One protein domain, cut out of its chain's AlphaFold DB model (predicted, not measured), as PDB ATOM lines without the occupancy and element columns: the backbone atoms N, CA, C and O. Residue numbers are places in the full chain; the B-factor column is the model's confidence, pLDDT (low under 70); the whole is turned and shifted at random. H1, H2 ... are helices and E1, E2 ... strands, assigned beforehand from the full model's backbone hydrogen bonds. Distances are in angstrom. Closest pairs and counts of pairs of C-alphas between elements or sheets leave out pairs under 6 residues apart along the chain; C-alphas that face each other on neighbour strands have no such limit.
ATOM      1  N   LEU A   3     174.502 136.240 145.423       89.75
ATOM      2  CA  LEU A   3     175.855 136.617 145.029       89.75
ATOM      3  C   LEU A   3     175.986 136.237 143.552       89.75
ATOM      4  O   LEU A   3     175.657 135.113 143.200       89.75
ATOM      5  N   ASP A   4     176.367 137.182 142.694       90.38
ATOM      6  CA  ASP A   4     176.491 136.964 141.240       90.38
ATOM      7  C   ASP A   4     175.273 136.252 140.603       90.38
ATOM      8  O   ASP A   4     175.378 135.265 139.881       90.38
ATOM      9  N   GLY A   5     174.062 136.693 140.967       90.62
ATOM     10  CA  GLY A   5     172.807 136.112 140.468       90.62
ATOM     11  C   GLY A   5     172.433 134.739 141.047       90.62
ATOM     12  O   GLY A   5     171.365 134.215 140.734       90.62
ATOM     13  N   ARG A   6     173.256 134.173 141.936       91.69
ATOM     14  CA  ARG A   6     173.068 132.857 142.549       91.69
ATOM     15  C   ARG A   6     172.831 132.962 144.057       91.69
ATOM     16  O   ARG A   6     173.471 133.742 144.753       91.69
ATOM     17  N   ALA A   7     171.904 132.175 144.606       94.69
ATOM     18  CA  ALA A   7     171.627 132.193 146.046       94.69
ATOM     19  C   ALA A   7     172.861 131.760 146.861       94.69
ATOM     20  O   ALA A   7     173.441 130.712 146.584       94.69
ATOM     21  N   VAL A   8     173.233 132.522 147.896       96.19
ATOM     22  CA  VAL A   8     174.488 132.320 148.658       96.19
ATOM     23  C   VAL A   8     174.652 130.892 149.200       96.19
ATOM     24  O   VAL A   8     175.730 130.317 149.071       96.19
ATOM     25  N   ILE A   9     173.581 130.281 149.719       95.19
ATOM     26  CA  ILE A   9     173.601 128.900 150.237       95.19
ATOM     27  C   ILE A   9     174.088 127.881 149.199       95.19
ATOM     28  O   ILE A   9     174.729 126.892 149.534       95.19
ATOM     29  N   THR A  10     173.817 128.122 147.918       96.12
ATOM     30  CA  THR A  10     174.122 127.135 146.881       96.12
ATOM     31  C   THR A  10     175.624 126.995 146.620       96.12
ATOM     32  O   THR A  10     176.049 125.936 146.179       96.12
ATOM     33  N   TYR A  11     176.440 127.994 146.974       97.19
ATOM     34  CA  TYR A  11     177.899 127.899 146.867       97.19
ATOM     35  C   TYR A  11     178.491 126.877 147.846       97.19
ATOM     36  O   TYR A  11     179.328 126.068 147.461       97.19
ATOM     37  N   SER A  12     178.040 126.862 149.104       96.81
ATOM     38  CA  SER A  12     178.492 125.853 150.070       96.81
ATOM     39  C   SER A  12     177.892 124.477 149.773       96.81
ATOM     40  O   SER A  12     178.581 123.465 149.933       96.81
ATOM     41  N   LEU A  13     176.652 124.433 149.267       96.88
ATOM     42  CA  LEU A  13     176.029 123.191 148.809       96.88
ATOM     43  C   LEU A  13     176.800 122.538 147.660       96.88
ATOM     44  O   LEU A  13     176.960 121.326 147.715       96.88
ATOM     45  N   ASP A  14     177.336 123.283 146.683       96.56
ATOM     46  CA  ASP A  14     178.181 122.701 145.619       96.56
ATOM     47  C   ASP A  14     179.298 121.838 146.201       96.56
ATOM     48  O   ASP A  14     179.500 120.694 145.795       96.56
ATOM     49  N   VAL A  15     180.016 122.388 147.181       97.19
ATOM     50  CA  VAL A  15     181.181 121.729 147.771       97.19
ATOM     51  C   VAL A  15     180.765 120.490 148.561       97.19
ATOM     52  O   VAL A  15     181.359 119.424 148.390       97.19
ATOM     53  N   MET A  16     179.713 120.590 149.381       96.56
ATOM     54  CA  MET A  16     179.208 119.458 150.171       96.56
ATOM     55  C   MET A  16     178.617 118.355 149.283       96.56
ATOM     56  O   MET A  16     178.897 117.166 149.455       96.56
ATOM     57  N   LEU A  17     177.819 118.736 148.288       96.19
ATOM     58  CA  LEU A  17     177.158 117.814 147.375       96.19
ATOM     59  C   LEU A  17     178.135 117.161 146.387       96.19
ATOM     60  O   LEU A  17     177.922 116.005 146.019       96.19
ATOM     61  N   ALA A  18     179.261 117.799 146.066       95.25
ATOM     62  CA  ALA A  18     180.348 117.183 145.303       95.25
ATOM     63  C   ALA A  18     181.232 116.236 146.144       95.25
ATOM     64  O   ALA A  18     181.846 115.312 145.604       95.25
ATOM     65  N   ASP A  19     181.309 116.411 147.468       95.88
ATOM     66  CA  ASP A  19     182.193 115.597 148.310       95.88
ATOM     67  C   ASP A  19     181.648 114.188 148.559       95.88
ATOM     68  O   ASP A  19     180.712 114.006 149.328       95.88
ATOM     69  N   ARG A  20     182.259 113.157 147.969       93.88
ATOM     70  CA  ARG A  20     181.843 111.748 148.128       93.88
ATOM     71  C   ARG A  20     181.745 111.257 149.579       93.88
ATOM     72  O   ARG A  20     181.016 110.303 149.818       93.88
ATOM     73  N   ARG A  21     182.448 111.887 150.527       93.62
ATOM     74  CA  ARG A  21     182.368 111.558 151.963       93.62
ATOM     75  C   ARG A  21     181.090 112.092 152.615       93.62
ATOM     76  O   ARG A  21     180.609 111.516 153.581       93.62
ATOM     77  N   CYS A  22     180.529 113.182 152.087       94.06
ATOM     78  CA  CYS A  22     179.271 113.746 152.562       94.06
ATOM     79  C   CYS A  22     178.105 112.905 152.030       94.06
ATOM     80  O   CYS A  22     177.821 112.907 150.832       94.06
ATOM     81  N   ARG A  23     177.438 112.173 152.923       91.88
ATOM     82  CA  ARG A  23     176.335 111.261 152.590       91.88
ATOM     83  C   ARG A  23     174.982 111.966 152.483       91.88
ATOM     84  O   ARG A  23     174.190 111.654 151.594       91.88
ATOM     85  N   SER A  24     174.739 112.933 153.360       93.50
ATOM     86  CA  SER A  24     173.516 113.733 153.395       93.50
ATOM     87  C   SER A  24     173.823 115.167 153.791       93.50
ATOM     88  O   SER A  24     174.743 115.406 154.573       93.50
ATOM     89  N   VAL A  25     173.012 116.102 153.306       96.31
ATOM     90  CA  VAL A  25     173.032 117.501 153.736       96.31
ATOM     91  C   VAL A  25     171.730 117.806 154.461       96.31
ATOM     92  O   VAL A  25     170.657 117.435 153.998       96.31
ATOM     93  N   TRP A  26     171.828 118.485 155.596       96.44
ATOM     94  CA  TRP A  26     170.682 118.889 156.400       96.44
ATOM     95  C   TRP A  26     170.593 120.409 156.372       96.44
ATOM     96  O   TRP A  26     171.499 121.096 156.843       96.44
ATOM     97  N   ILE A  27     169.530 120.936 155.768       97.06
ATOM     98  CA  ILE A  27     169.277 122.372 155.685       97.06
ATOM     99  C   ILE A  27     168.339 122.745 156.826       97.06
ATOM    100  O   ILE A  27     167.211 122.255 156.911       97.06
ATOM    101  N   VAL A  28     168.828 123.618 157.704       97.25
ATOM    102  CA  VAL A  28     168.091 124.095 158.873       97.25
ATOM    103  C   VAL A  28     167.689 125.543 158.639       97.25
ATOM    104  O   VAL A  28     168.551 126.409 158.499       97.25
ATOM    105  N   THR A  29     166.389 125.803 158.562       96.19
ATOM    106  CA  THR A  29     165.837 127.132 158.255       96.19
ATOM    107  C   THR A  29     164.429 127.254 158.832       96.19
ATOM    108  O   THR A  29     163.899 126.282 159.379       96.19
ATOM    109  N   LYS A  30     163.808 128.433 158.764       95.69
ATOM    110  CA  LYS A  30     162.416 128.588 159.207       95.69
ATOM    111  C   LYS A  30     161.475 127.831 158.280       95.69
ATOM    112  O   LYS A  30     161.699 127.797 157.075       95.69
ATOM    113  N   GLU A  31     160.403 127.274 158.828       94.81
ATOM    114  CA  GLU A  31     159.424 126.494 158.060       94.81
ATOM    115  C   GLU A  31     158.836 127.291 156.883       94.81
ATOM    116  O   GLU A  31     158.756 126.785 155.767       94.81
ATOM    117  N   GLU A  32     158.549 128.580 157.089       96.31
ATOM    118  CA  GLU A  32     158.066 129.497 156.045       96.31
ATOM    119  C   GLU A  32     159.025 129.667 154.848       96.31
ATOM    120  O   GLU A  32     158.603 130.063 153.761       96.31
ATOM    121  N   GLU A  33     160.312 129.357 155.019       95.44
ATOM    122  CA  GLU A  33     161.336 129.486 153.981       95.44
ATOM    123  C   GLU A  33     161.597 128.170 153.232       95.44
ATOM    124  O   GLU A  33     162.301 128.185 152.218       95.44
ATOM    125  N   TRP A  34     161.037 127.042 153.690       95.94
ATOM    126  CA  TRP A  34     161.314 125.713 153.128       95.94
ATOM    127  C   TRP A  34     161.047 125.659 151.633       95.94
ATOM    128  O   TRP A  34     161.958 125.337 150.876       95.94
ATOM    129  N   THR A  35     159.843 126.035 151.198       96.38
ATOM    130  CA  THR A  35     159.459 126.000 149.779       96.38
ATOM    131  C   THR A  35     160.420 126.824 148.925       96.38
ATOM    132  O   THR A  35     160.918 126.353 147.909       96.38
ATOM    133  N   THR A  36     160.773 128.026 149.390       95.25
ATOM    134  CA  THR A  36     161.687 128.920 148.666       95.25
ATOM    135  C   THR A  36     163.062 128.279 148.480       95.25
ATOM    136  O   THR A  36     163.626 128.300 147.384       95.25
ATOM    137  N   PHE A  37     163.627 127.701 149.541       95.44
ATOM    138  CA  PHE A  37     164.934 127.060 149.451       95.44
ATOM    139  C   PHE A  37     164.885 125.724 148.706       95.44
ATOM    140  O   PHE A  37     165.836 125.414 147.992       95.44
ATOM    141  N   GLN A  38     163.797 124.962 148.812       95.81
ATOM    142  CA  GLN A  38     163.579 123.739 148.042       95.81
ATOM    143  C   GLN A  38     163.567 124.030 146.543       95.81
ATOM    144  O   GLN A  38     164.305 123.376 145.807       95.81
ATOM    145  N   ASP A  39     162.839 125.058 146.103       96.00
ATOM    146  CA  ASP A  39     162.797 125.477 144.699       96.00
ATOM    147  C   ASP A  39     164.183 125.895 144.191       96.00
ATOM    148  O   ASP A  39     164.612 125.502 143.103       96.00
ATOM    149  N   ILE A  40     164.930 126.662 144.997       94.94
ATOM    150  CA  ILE A  40     166.309 127.059 144.678       94.94
ATOM    151  C   ILE A  40     167.203 125.824 144.533       94.94
ATOM    152  O   ILE A  40     167.952 125.715 143.563       94.94
ATOM    153  N   VAL A  41     167.135 124.897 145.489       95.12
ATOM    154  CA  VAL A  41     167.954 123.683 145.489       95.12
ATOM    155  C   VAL A  41     167.603 122.803 144.293       95.12
ATOM    156  O   VAL A  41     168.510 122.392 143.580       95.12
ATOM    157  N   GLN A  42     166.322 122.574 144.002       95.00
ATOM    158  CA  GLN A  42     165.889 121.783 142.846       95.00
ATOM    159  C   GLN A  42     166.307 122.418 141.518       95.00
ATOM    160  O   GLN A  42     166.761 121.719 140.615       95.00
ATOM    161  N   LYS A  43     166.206 123.747 141.397       95.25
ATOM    162  CA  LYS A  43     166.602 124.471 140.183       95.25
ATOM    163  C   LYS A  43     168.105 124.388 139.912       95.25
ATOM    164  O   LYS A  43     168.507 124.291 138.756       95.25
ATOM    165  N   ILE A  44     168.930 124.473 140.956       94.44
ATOM    166  CA  ILE A  44     170.396 124.493 140.831       94.44
ATOM    167  C   ILE A  44     170.989 123.076 140.818       94.44
ATOM    168  O   ILE A  44     171.975 122.831 140.127       94.44
ATOM    169  N   PHE A  45     170.366 122.134 141.526       95.25
ATOM    170  CA  PHE A  45     170.834 120.760 141.720       95.25
ATOM    171  C   PHE A  45     169.798 119.706 141.283       95.25
ATOM    172  O   PHE A  45     169.488 118.796 142.057       95.25
ATOM    173  N   PRO A  46     169.265 119.765 140.048       93.19
ATOM    174  CA  PRO A  46     168.136 118.925 139.633       93.19
ATOM    175  C   PRO A  46     168.439 117.420 139.638       93.19
ATOM    176  O   PRO A  46     167.526 116.612 139.763       93.19
ATOM    177  N   ASN A  47     169.715 117.037 139.518       91.38
ATOM    178  CA  ASN A  47     170.157 115.642 139.416       91.38
ATOM    179  C   ASN A  47     171.009 115.196 140.616       91.38
ATOM    180  O   ASN A  47     171.821 114.276 140.495       91.38
ATOM    181  N   GLN A  48     170.887 115.867 141.763       90.38
ATOM    182  CA  GLN A  48     171.648 115.479 142.945       90.38
ATOM    183  C   GLN A  48     171.148 114.142 143.504       90.38
ATOM    184  O   GLN A  48     169.976 113.981 143.816       90.38
ATOM    185  N   SER A  49     172.066 113.194 143.695       90.06
ATOM    186  CA  SER A  49     171.761 111.847 144.203       90.06
ATOM    187  C   SER A  49     171.836 111.706 145.728       90.06
ATOM    188  O   SER A  49     171.532 110.644 146.266       90.06
ATOM    189  N   LYS A  50     172.273 112.752 146.437       92.88
ATOM    190  CA  LYS A  50     172.415 112.745 147.901       92.88
ATOM    191  C   LYS A  50     171.137 113.232 148.559       92.88
ATOM    192  O   LYS A  50     170.481 114.126 148.035       92.88
ATOM    193  N   SER A  51     170.849 112.693 149.741       91.94
ATOM    194  CA  SER A  51     169.709 113.136 150.541       91.94
ATOM    195  C   SER A  51     169.915 114.571 151.020       91.94
ATOM    196  O   SER A  51     170.947 114.882 151.622       91.94
ATOM    197  N   ILE A  52     168.919 115.421 150.773       95.31
ATOM    198  CA  ILE A  52     168.814 116.760 151.351       95.31
ATOM    199  C   ILE A  52     167.616 116.747 152.296       95.31
ATOM    200  O   ILE A  52     166.471 116.644 151.858       95.31
ATOM    201  N   CYS A  53     167.897 116.811 153.591       94.94
ATOM    202  CA  CYS A  53     166.898 116.806 154.652       94.94
ATOM    203  C   CYS A  53     166.598 118.242 155.090       94.94
ATOM    204  O   CYS A  53     167.488 119.095 155.078       94.94
ATOM    205  N   TRP A  54     165.360 118.499 155.505       96.12
ATOM    206  CA  TRP A  54     164.895 119.820 155.928       96.12
ATOM    207  C   TRP A  54     164.494 119.778 157.393       96.12
ATOM    208  O   TRP A  54     163.776 118.874 157.813       96.12
ATOM    209  N   VAL A  55     164.976 120.750 158.162       96.88
ATOM    210  CA  VAL A  55     164.703 120.856 159.595       96.88
ATOM    211  C   VAL A  55     164.280 122.274 159.926       96.88
ATOM    212  O   VAL A  55     164.894 123.244 159.479       96.88
ATOM    213  N   THR A  56     163.238 122.392 160.743       97.50
ATOM    214  CA  THR A  56     162.801 123.677 161.273       97.50
ATOM    215  C   THR A  56     163.782 124.106 162.352       97.50
ATOM    216  O   THR A  56     164.000 123.385 163.328       97.50
ATOM    217  N   GLY A  57     164.406 125.267 162.153       96.25
ATOM    218  CA  GLY A  57     165.340 125.840 163.116       96.25
ATOM    219  C   GLY A  57     164.685 126.180 164.457       96.25
ATOM    220  O   GLY A  57     163.483 126.426 164.543       96.25
ATOM    221  N   GLY A  58     165.502 126.201 165.508       95.75
ATOM    222  CA  GLY A  58     165.100 126.660 166.831       95.75
ATOM    223  C   GLY A  58     165.216 128.178 166.978       95.75
ATOM    224  O   GLY A  58     165.502 128.898 166.021       95.75
ATOM    225  N   LYS A  59     165.003 128.668 168.203       95.31
ATOM    226  CA  LYS A  59     165.062 130.104 168.504       95.31
ATOM    227  C   LYS A  59     166.473 130.661 168.311       95.31
ATOM    228  O   LYS A  59     166.635 131.722 167.718       95.31
ATOM    229  N   GLU A  60     167.469 129.934 168.802       95.19
ATOM    230  CA  GLU A  60     168.877 130.301 168.707       95.19
ATOM    231  C   GLU A  60     169.648 129.344 167.786       95.19
ATOM    232  O   GLU A  60     169.194 128.246 167.445       95.19
ATOM    233  N   ARG A  61     170.877 129.724 167.411       93.62
ATOM    234  CA  ARG A  61     171.740 128.894 166.551       93.62
ATOM    235  C   ARG A  61     171.969 127.497 167.138       93.62
ATOM    236  O   ARG A  61     171.913 126.514 166.403       93.62
ATOM    237  N   GLN A  62     172.241 127.396 168.437       95.62
ATOM    238  CA  GLN A  62     172.470 126.112 169.101       95.62
ATOM    239  C   GLN A  62     171.220 125.227 169.127       95.62
ATOM    240  O   GLN A  62     171.348 124.011 169.013       95.62
ATOM    241  N   ASP A  63     170.027 125.822 169.205       96.56
ATOM    242  CA  ASP A  63     168.768 125.074 169.184       96.56
ATOM    243  C   ASP A  63     168.546 124.464 167.798       96.56
ATOM    244  O   ASP A  63     168.235 123.283 167.682       96.56
ATOM    245  N   SER A  64     168.794 125.244 166.742       96.62
ATOM    246  CA  SER A  64     168.757 124.774 165.351       96.62
ATOM    247  C   SER A  64     169.713 123.608 165.106       96.62
ATOM    248  O   SER A  64     169.331 122.608 164.502       96.62
ATOM    249  N   VAL A  65     170.950 123.707 165.606       96.00
ATOM    250  CA  VAL A  65     171.930 122.619 165.505       96.00
ATOM    251  C   VAL A  65     171.434 121.381 166.249       96.00
ATOM    252  O   VAL A  65     171.436 120.294 165.681       96.00
ATOM    253  N   ARG A  66     170.970 121.540 167.493       96.25
ATOM    254  CA  ARG A  66     170.464 120.432 168.307       96.25
ATOM    255  C   ARG A  66     169.295 119.712 167.632       96.25
ATOM    256  O   ARG A  66     169.335 118.495 167.521       96.25
ATOM    257  N   LEU A  67     168.298 120.448 167.137       96.56
ATOM    258  CA  LEU A  67     167.124 119.872 166.469       96.56
ATOM    259  C   LEU A  67     167.484 119.074 165.211       96.56
ATOM    260  O   LEU A  67     166.810 118.095 164.898       96.56
ATOM    261  N   ALA A  68     168.530 119.481 164.488       95.19
ATOM    262  CA  ALA A  68     169.030 118.723 163.346       95.19
ATOM    263  C   ALA A  68     169.782 117.459 163.784       95.19
ATOM    264  O   ALA A  68     169.559 116.393 163.216       95.19
ATOM    265  N   LEU A  69     170.630 117.560 164.813       93.56
ATOM    266  CA  LEU A  69     171.366 116.419 165.363       93.56
ATOM    267  C   LEU A  69     170.431 115.355 165.953       93.56
ATOM    268  O   LEU A  69     170.646 114.171 165.715       93.56
ATOM    269  N   ASP A  70     169.368 115.761 166.653       93.31
ATOM    270  CA  ASP A  70     168.381 114.852 167.253       93.31
ATOM    271  C   ASP A  70     167.626 114.013 166.196       93.31
ATOM    272  O   ASP A  70     167.076 112.958 166.513       93.31
ATOM    273  N   GLN A  71     167.609 114.454 164.932       92.06
ATOM    274  CA  GLN A  71     166.989 113.738 163.813       92.06
ATOM    275  C   GLN A  71     167.959 112.835 163.042       92.06
ATOM    276  O   GLN A  71     167.519 112.046 162.198       92.06
ATOM    277  N   LEU A  72     169.266 112.919 163.311       89.12
ATOM    278  CA  LEU A  72     170.238 112.023 162.697       89.12
ATOM    279  C   LEU A  72     170.000 110.595 163.198       89.12
ATOM    280  O   LEU A  72     170.117 110.283 164.381       89.12
ATOM    281  N   THR A  73     169.660 109.705 162.270       77.75
ATOM    282  CA  THR A  73     169.434 108.282 162.560       77.75
ATOM    283  C   THR A  73     170.724 107.466 162.524       77.75
ATOM    284  O   THR A  73     170.753 106.340 163.026       77.75
ATOM    285  N   GLU A  74     171.788 108.023 161.946       73.00
ATOM    286  CA  GLU A  74     173.111 107.409 161.902       73.00
ATOM    287  C   GLU A  74     173.729 107.439 163.302       73.00
ATOM    288  O   GLU A  74     174.038 108.493 163.850       73.00
ATOM    289  N   LYS A  75     173.872 106.254 163.898       64.50
ATOM    290  CA  LYS A  75     174.507 106.055 165.203       64.50
ATOM    291  C   LYS A  75     175.929 105.534 164.988       64.50
ATOM    292  O   LYS A  75     176.105 104.595 164.215       64.50
ATOM    293  N   GLY A  76     176.915 106.106 165.681       73.69
ATOM    294  CA  GLY A  76     178.324 105.686 165.634       73.69
ATOM    295  C   GLY A  76     179.286 106.848 165.374       73.69
ATOM    296  O   GLY A  76     178.958 107.991 165.677       73.69
ATOM    297  N   ASP A  77     180.438 106.555 164.768       75.38
ATOM    298  CA  ASP A  77     181.543 107.500 164.506       75.38
ATOM    299  C   ASP A  77     181.282 108.440 163.307       75.38
ATOM    300  O   ASP A  77     182.191 108.815 162.561       75.38
ATOM    301  N   ALA A  78     180.017 108.791 163.060       87.31
ATOM    302  CA  ALA A  78     179.647 109.689 161.977       87.31
ATOM    303  C   ALA A  78     180.147 111.111 162.272       87.31
ATOM    304  O   ALA A  78     179.825 111.706 163.300       87.31
ATOM    305  N   LEU A  79     180.908 111.679 161.336       92.69
ATOM    306  CA  LEU A  79     181.384 113.053 161.437       92.69
ATOM    307  C   LEU A  79     180.317 114.028 160.938       92.69
ATOM    308  O   LEU A  79     179.842 113.921 159.805       92.69
ATOM    309  N   VAL A  80     179.987 115.021 161.765       94.75
ATOM    310  CA  VAL A  80     179.031 116.077 161.418       94.75
ATOM    311  C   VAL A  80     179.764 117.393 161.190       94.75
ATOM    312  O   VAL A  80     180.378 117.950 162.097       94.75
ATOM    313  N   LEU A  81     179.654 117.925 159.972       96.12
ATOM    314  CA  LEU A  81     180.114 119.272 159.643       96.12
ATOM    315  C   LEU A  81     178.956 120.262 159.802       96.12
ATOM    316  O   LEU A  81     177.983 120.213 159.053       96.12
ATOM    317  N   ILE A  82     179.089 121.201 160.738       96.69
ATOM    318  CA  ILE A  82     178.143 122.310 160.898       96.69
ATOM    319  C   ILE A  82     178.696 123.522 160.152       96.69
ATOM    320  O   ILE A  82     179.758 124.040 160.500       96.69
ATOM    321  N   HIS A  83     177.960 124.006 159.153       96.94
ATOM    322  CA  HIS A  83     178.353 125.158 158.344       96.94
ATOM    323  C   HIS A  83     177.288 126.248 158.367       96.94
ATOM    324  O   HIS A  83     176.093 125.974 158.432       96.94
ATOM    325  N   ASP A  84     177.732 127.497 158.283       95.88
ATOM    326  CA  ASP A  84     176.854 128.654 158.152       95.88
ATOM    327  C   ASP A  84     176.626 128.961 156.666       95.88
ATOM    328  O   ASP A  84     177.550 129.349 155.947       95.88
ATOM    329  N   ALA A  85     175.384 128.793 156.201       94.25
ATOM    330  CA  ALA A  85     174.997 128.997 154.807       94.25
ATOM    331  C   ALA A  85     175.289 130.414 154.282       94.25
ATOM    332  O   ALA A  85     175.425 130.587 153.072       94.25
ATOM    333  N   ALA A  86     175.436 131.415 155.161       94.56
ATOM    334  CA  ALA A  86     175.817 132.774 154.779       94.56
ATOM    335  C   ALA A  86     177.300 132.909 154.373       94.56
ATOM    336  O   ALA A  86     177.709 133.971 153.904       94.56
ATOM    337  N   ARG A  87     178.115 131.855 154.539       95.56
ATOM    338  CA  ARG A  87     179.545 131.817 154.189       95.56
ATOM    339  C   ARG A  87     179.746 131.014 152.891       95.56
ATOM    340  O   ARG A  87     179.938 129.799 152.962       95.56
ATOM    341  N   PRO A  88     179.711 131.656 151.705       96.06
ATOM    342  CA  PRO A  88     179.727 130.951 150.419       96.06
ATOM    343  C   PRO A  88     181.088 130.348 150.058       96.06
ATOM    344  O   PRO A  88     181.152 129.433 149.249       96.06
ATOM    345  N   PHE A  89     182.181 130.830 150.653       96.00
ATOM    346  CA  PHE A  89     183.549 130.449 150.279       96.00
ATOM    347  C   PHE A  89     184.086 129.245 151.065       96.00
ATOM    348  O   PHE A  89     185.267 129.191 151.405       96.00
ATOM    349  N   LEU A  90     183.214 128.286 151.383       97.00
ATOM    350  CA  LEU A  90     183.666 126.975 151.840       97.00
ATOM    351  C   LEU A  90     184.424 126.311 150.688       97.00
ATOM    352  O   LEU A  90     183.939 126.310 149.562       97.00
ATOM    353  N   SER A  91     185.596 125.749 150.961       97.25
ATOM    354  CA  SER A  91     186.396 125.052 149.957       97.25
ATOM    355  C   SER A  91     186.653 123.609 150.374       97.25
ATOM    356  O   SER A  91     186.562 123.259 151.557       97.25
ATOM    357  N   ARG A  92     186.986 122.759 149.400       97.12
ATOM    358  CA  ARG A  92     187.331 121.359 149.664       97.12
ATOM    359  C   ARG A  92     188.563 121.255 150.563       97.12
ATOM    360  O   ARG A  92     188.579 120.441 151.478       97.12
ATOM    361  N   GLU A  93     189.531 122.142 150.367       98.00
ATOM    362  CA  GLU A  93     190.762 122.219 151.150       98.00
ATOM    363  C   GLU A  93     190.482 122.550 152.622       98.00
ATOM    364  O   GLU A  93     191.146 122.016 153.509       98.00
ATOM    365  N   ILE A  94     189.489 123.404 152.910       97.25
ATOM    366  CA  ILE A  94     189.059 123.667 154.291       97.25
ATOM    367  C   ILE A  94     188.501 122.385 154.916       97.25
ATOM    368  O   ILE A  94     188.909 122.028 156.018       97.25
ATOM    369  N   ILE A  95     187.612 121.674 154.212       97.44
ATOM    370  CA  ILE A  95     187.030 120.415 154.702       97.44
ATOM    371  C   ILE A  95     188.131 119.375 154.946       97.44
ATOM    372  O   ILE A  95     188.160 118.757 156.006       97.44
ATOM    373  N   ASP A  96     189.069 119.211 154.013       97.38
ATOM    374  CA  ASP A  96     190.164 118.241 154.131       97.38
ATOM    375  C   ASP A  96     191.074 118.532 155.332       97.38
ATOM    376  O   ASP A  96     191.451 117.616 156.066       97.38
ATOM    377  N   ARG A  97     191.378 119.811 155.583       97.44
ATOM    378  CA  ARG A  97     192.159 120.231 156.755       97.44
ATOM    379  C   ARG A  97     191.429 119.971 158.068       97.44
ATOM    380  O   ARG A  97     192.073 119.566 159.029       97.44
ATOM    381  N   LEU A  98     190.115 120.199 158.115       96.94
ATOM    382  CA  LEU A  98     189.311 119.895 159.303       96.94
ATOM    383  C   LEU A  98     189.300 118.389 159.569       96.94
ATOM    384  O   LEU A  98     189.621 117.965 160.670       96.94
ATOM    385  N   LEU A  99     189.019 117.580 158.549       95.31
ATOM    386  CA  LEU A  99     188.986 116.126 158.702       95.31
ATOM    387  C   LEU A  99     190.338 115.555 159.145       95.31
ATOM    388  O   LEU A  99     190.362 114.697 160.013       95.31
ATOM    389  N   SER A 100     191.450 116.076 158.623       96.12
ATOM    390  CA  SER A 100     192.793 115.651 159.053       96.12
ATOM    391  C   SER A 100     193.100 116.044 160.505       96.12
ATOM    392  O   SER A 100     193.835 115.356 161.201       96.12
ATOM    393  N   ALA A 101     192.560 117.169 160.982       96.75
ATOM    394  CA  ALA A 101     192.779 117.627 162.352       96.75
ATOM    395  C   ALA A 101     191.949 116.845 163.390       96.75
ATOM    396  O   ALA A 101     192.312 116.836 164.566       96.75
ATOM    397  N   LEU A 102     190.866 116.177 162.968       95.62
ATOM    398  CA  LEU A 102     190.050 115.327 163.845       95.62
ATOM    399  C   LEU A 102     190.788 114.070 164.321       95.62
ATOM    400  O   LEU A 102     190.421 113.516 165.349       95.62
ATOM    401  N   ASP A 103     191.883 113.672 163.668       92.00
ATOM    402  CA  ASP A 103     192.730 112.566 164.142       92.00
ATOM    403  C   ASP A 103     193.338 112.830 165.534       92.00
ATOM    404  O   ASP A 103     193.862 111.914 166.167       92.00
ATOM    405  N   GLN A 104     193.327 114.084 165.998       95.06
ATOM    406  CA  GLN A 104     193.956 114.525 167.246       95.06
ATOM    407  C   GLN A 104     192.980 115.228 168.207       95.06
ATOM    408  O   GLN A 104     193.411 115.719 169.252       95.06
ATOM    409  N   ALA A 105     191.692 115.333 167.862       95.44
ATOM    410  CA  ALA A 105     190.705 116.068 168.650       95.44
ATOM    411  C   ALA A 105     189.274 115.583 168.389       95.44
ATOM    412  O   ALA A 105     188.923 115.256 167.261       95.44
TER     413      ALA A 105
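This is residues 3 to 105 of the 131 residues of the protein "2-C-methyl-D-erythritol 4-phosphate cytidylyltransferase" of Alkalibacterium sp. AK22 (UniProt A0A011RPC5). A small parallel sheet, E1 beside E2, has H1 and H2 over one face and H3 over the other; H4 lies beyond H1, after a long unnamed stretch. The 103 printed residues, with four named helices and two strands in the order H1 E1 H2 E2 H3 H4, are of mixed class. The whole is compact, radius of gyration of the C-alphas 14.0 A, spanning 39 by 29 by 25 A.

E1, residues 24 to 29, and E2, residues 51 to 56, are parallel at 24 degrees; N 27 and O 53, 2.8 A apart, are within hydrogen-bond range. With H2, residues 31 to 44, between them they form a strand-helix-strand unit, a right-handed crossover. The closest C-alphas of H3, residues 61 to 69, and E2 are Val 55 and Ala 68, 6.1 A. H1, residues 8 to 18, is close but not clearly touching H4, residues 92 to 104: C-alphas Val 15 and Arg 92, 6.4 A. O i to N i+4 pairs are within range throughout H3, in H1 5 of 7, H2 8 of 10, H4 7 of 9.

H2 spans 20.5 A, H4 20.0 A. C-alpha 8 begins H1 at (174.488, 132.320, 148.658); C-alpha 104 ends H4 at (193.956, 114.525, 167.246).

The farthest C-alphas, Glu 32 and Gln 104, are 40.5 A apart. The printed part has no cut; the link H3 to H4 is long, and residue 75 is under 70 in pLDDT.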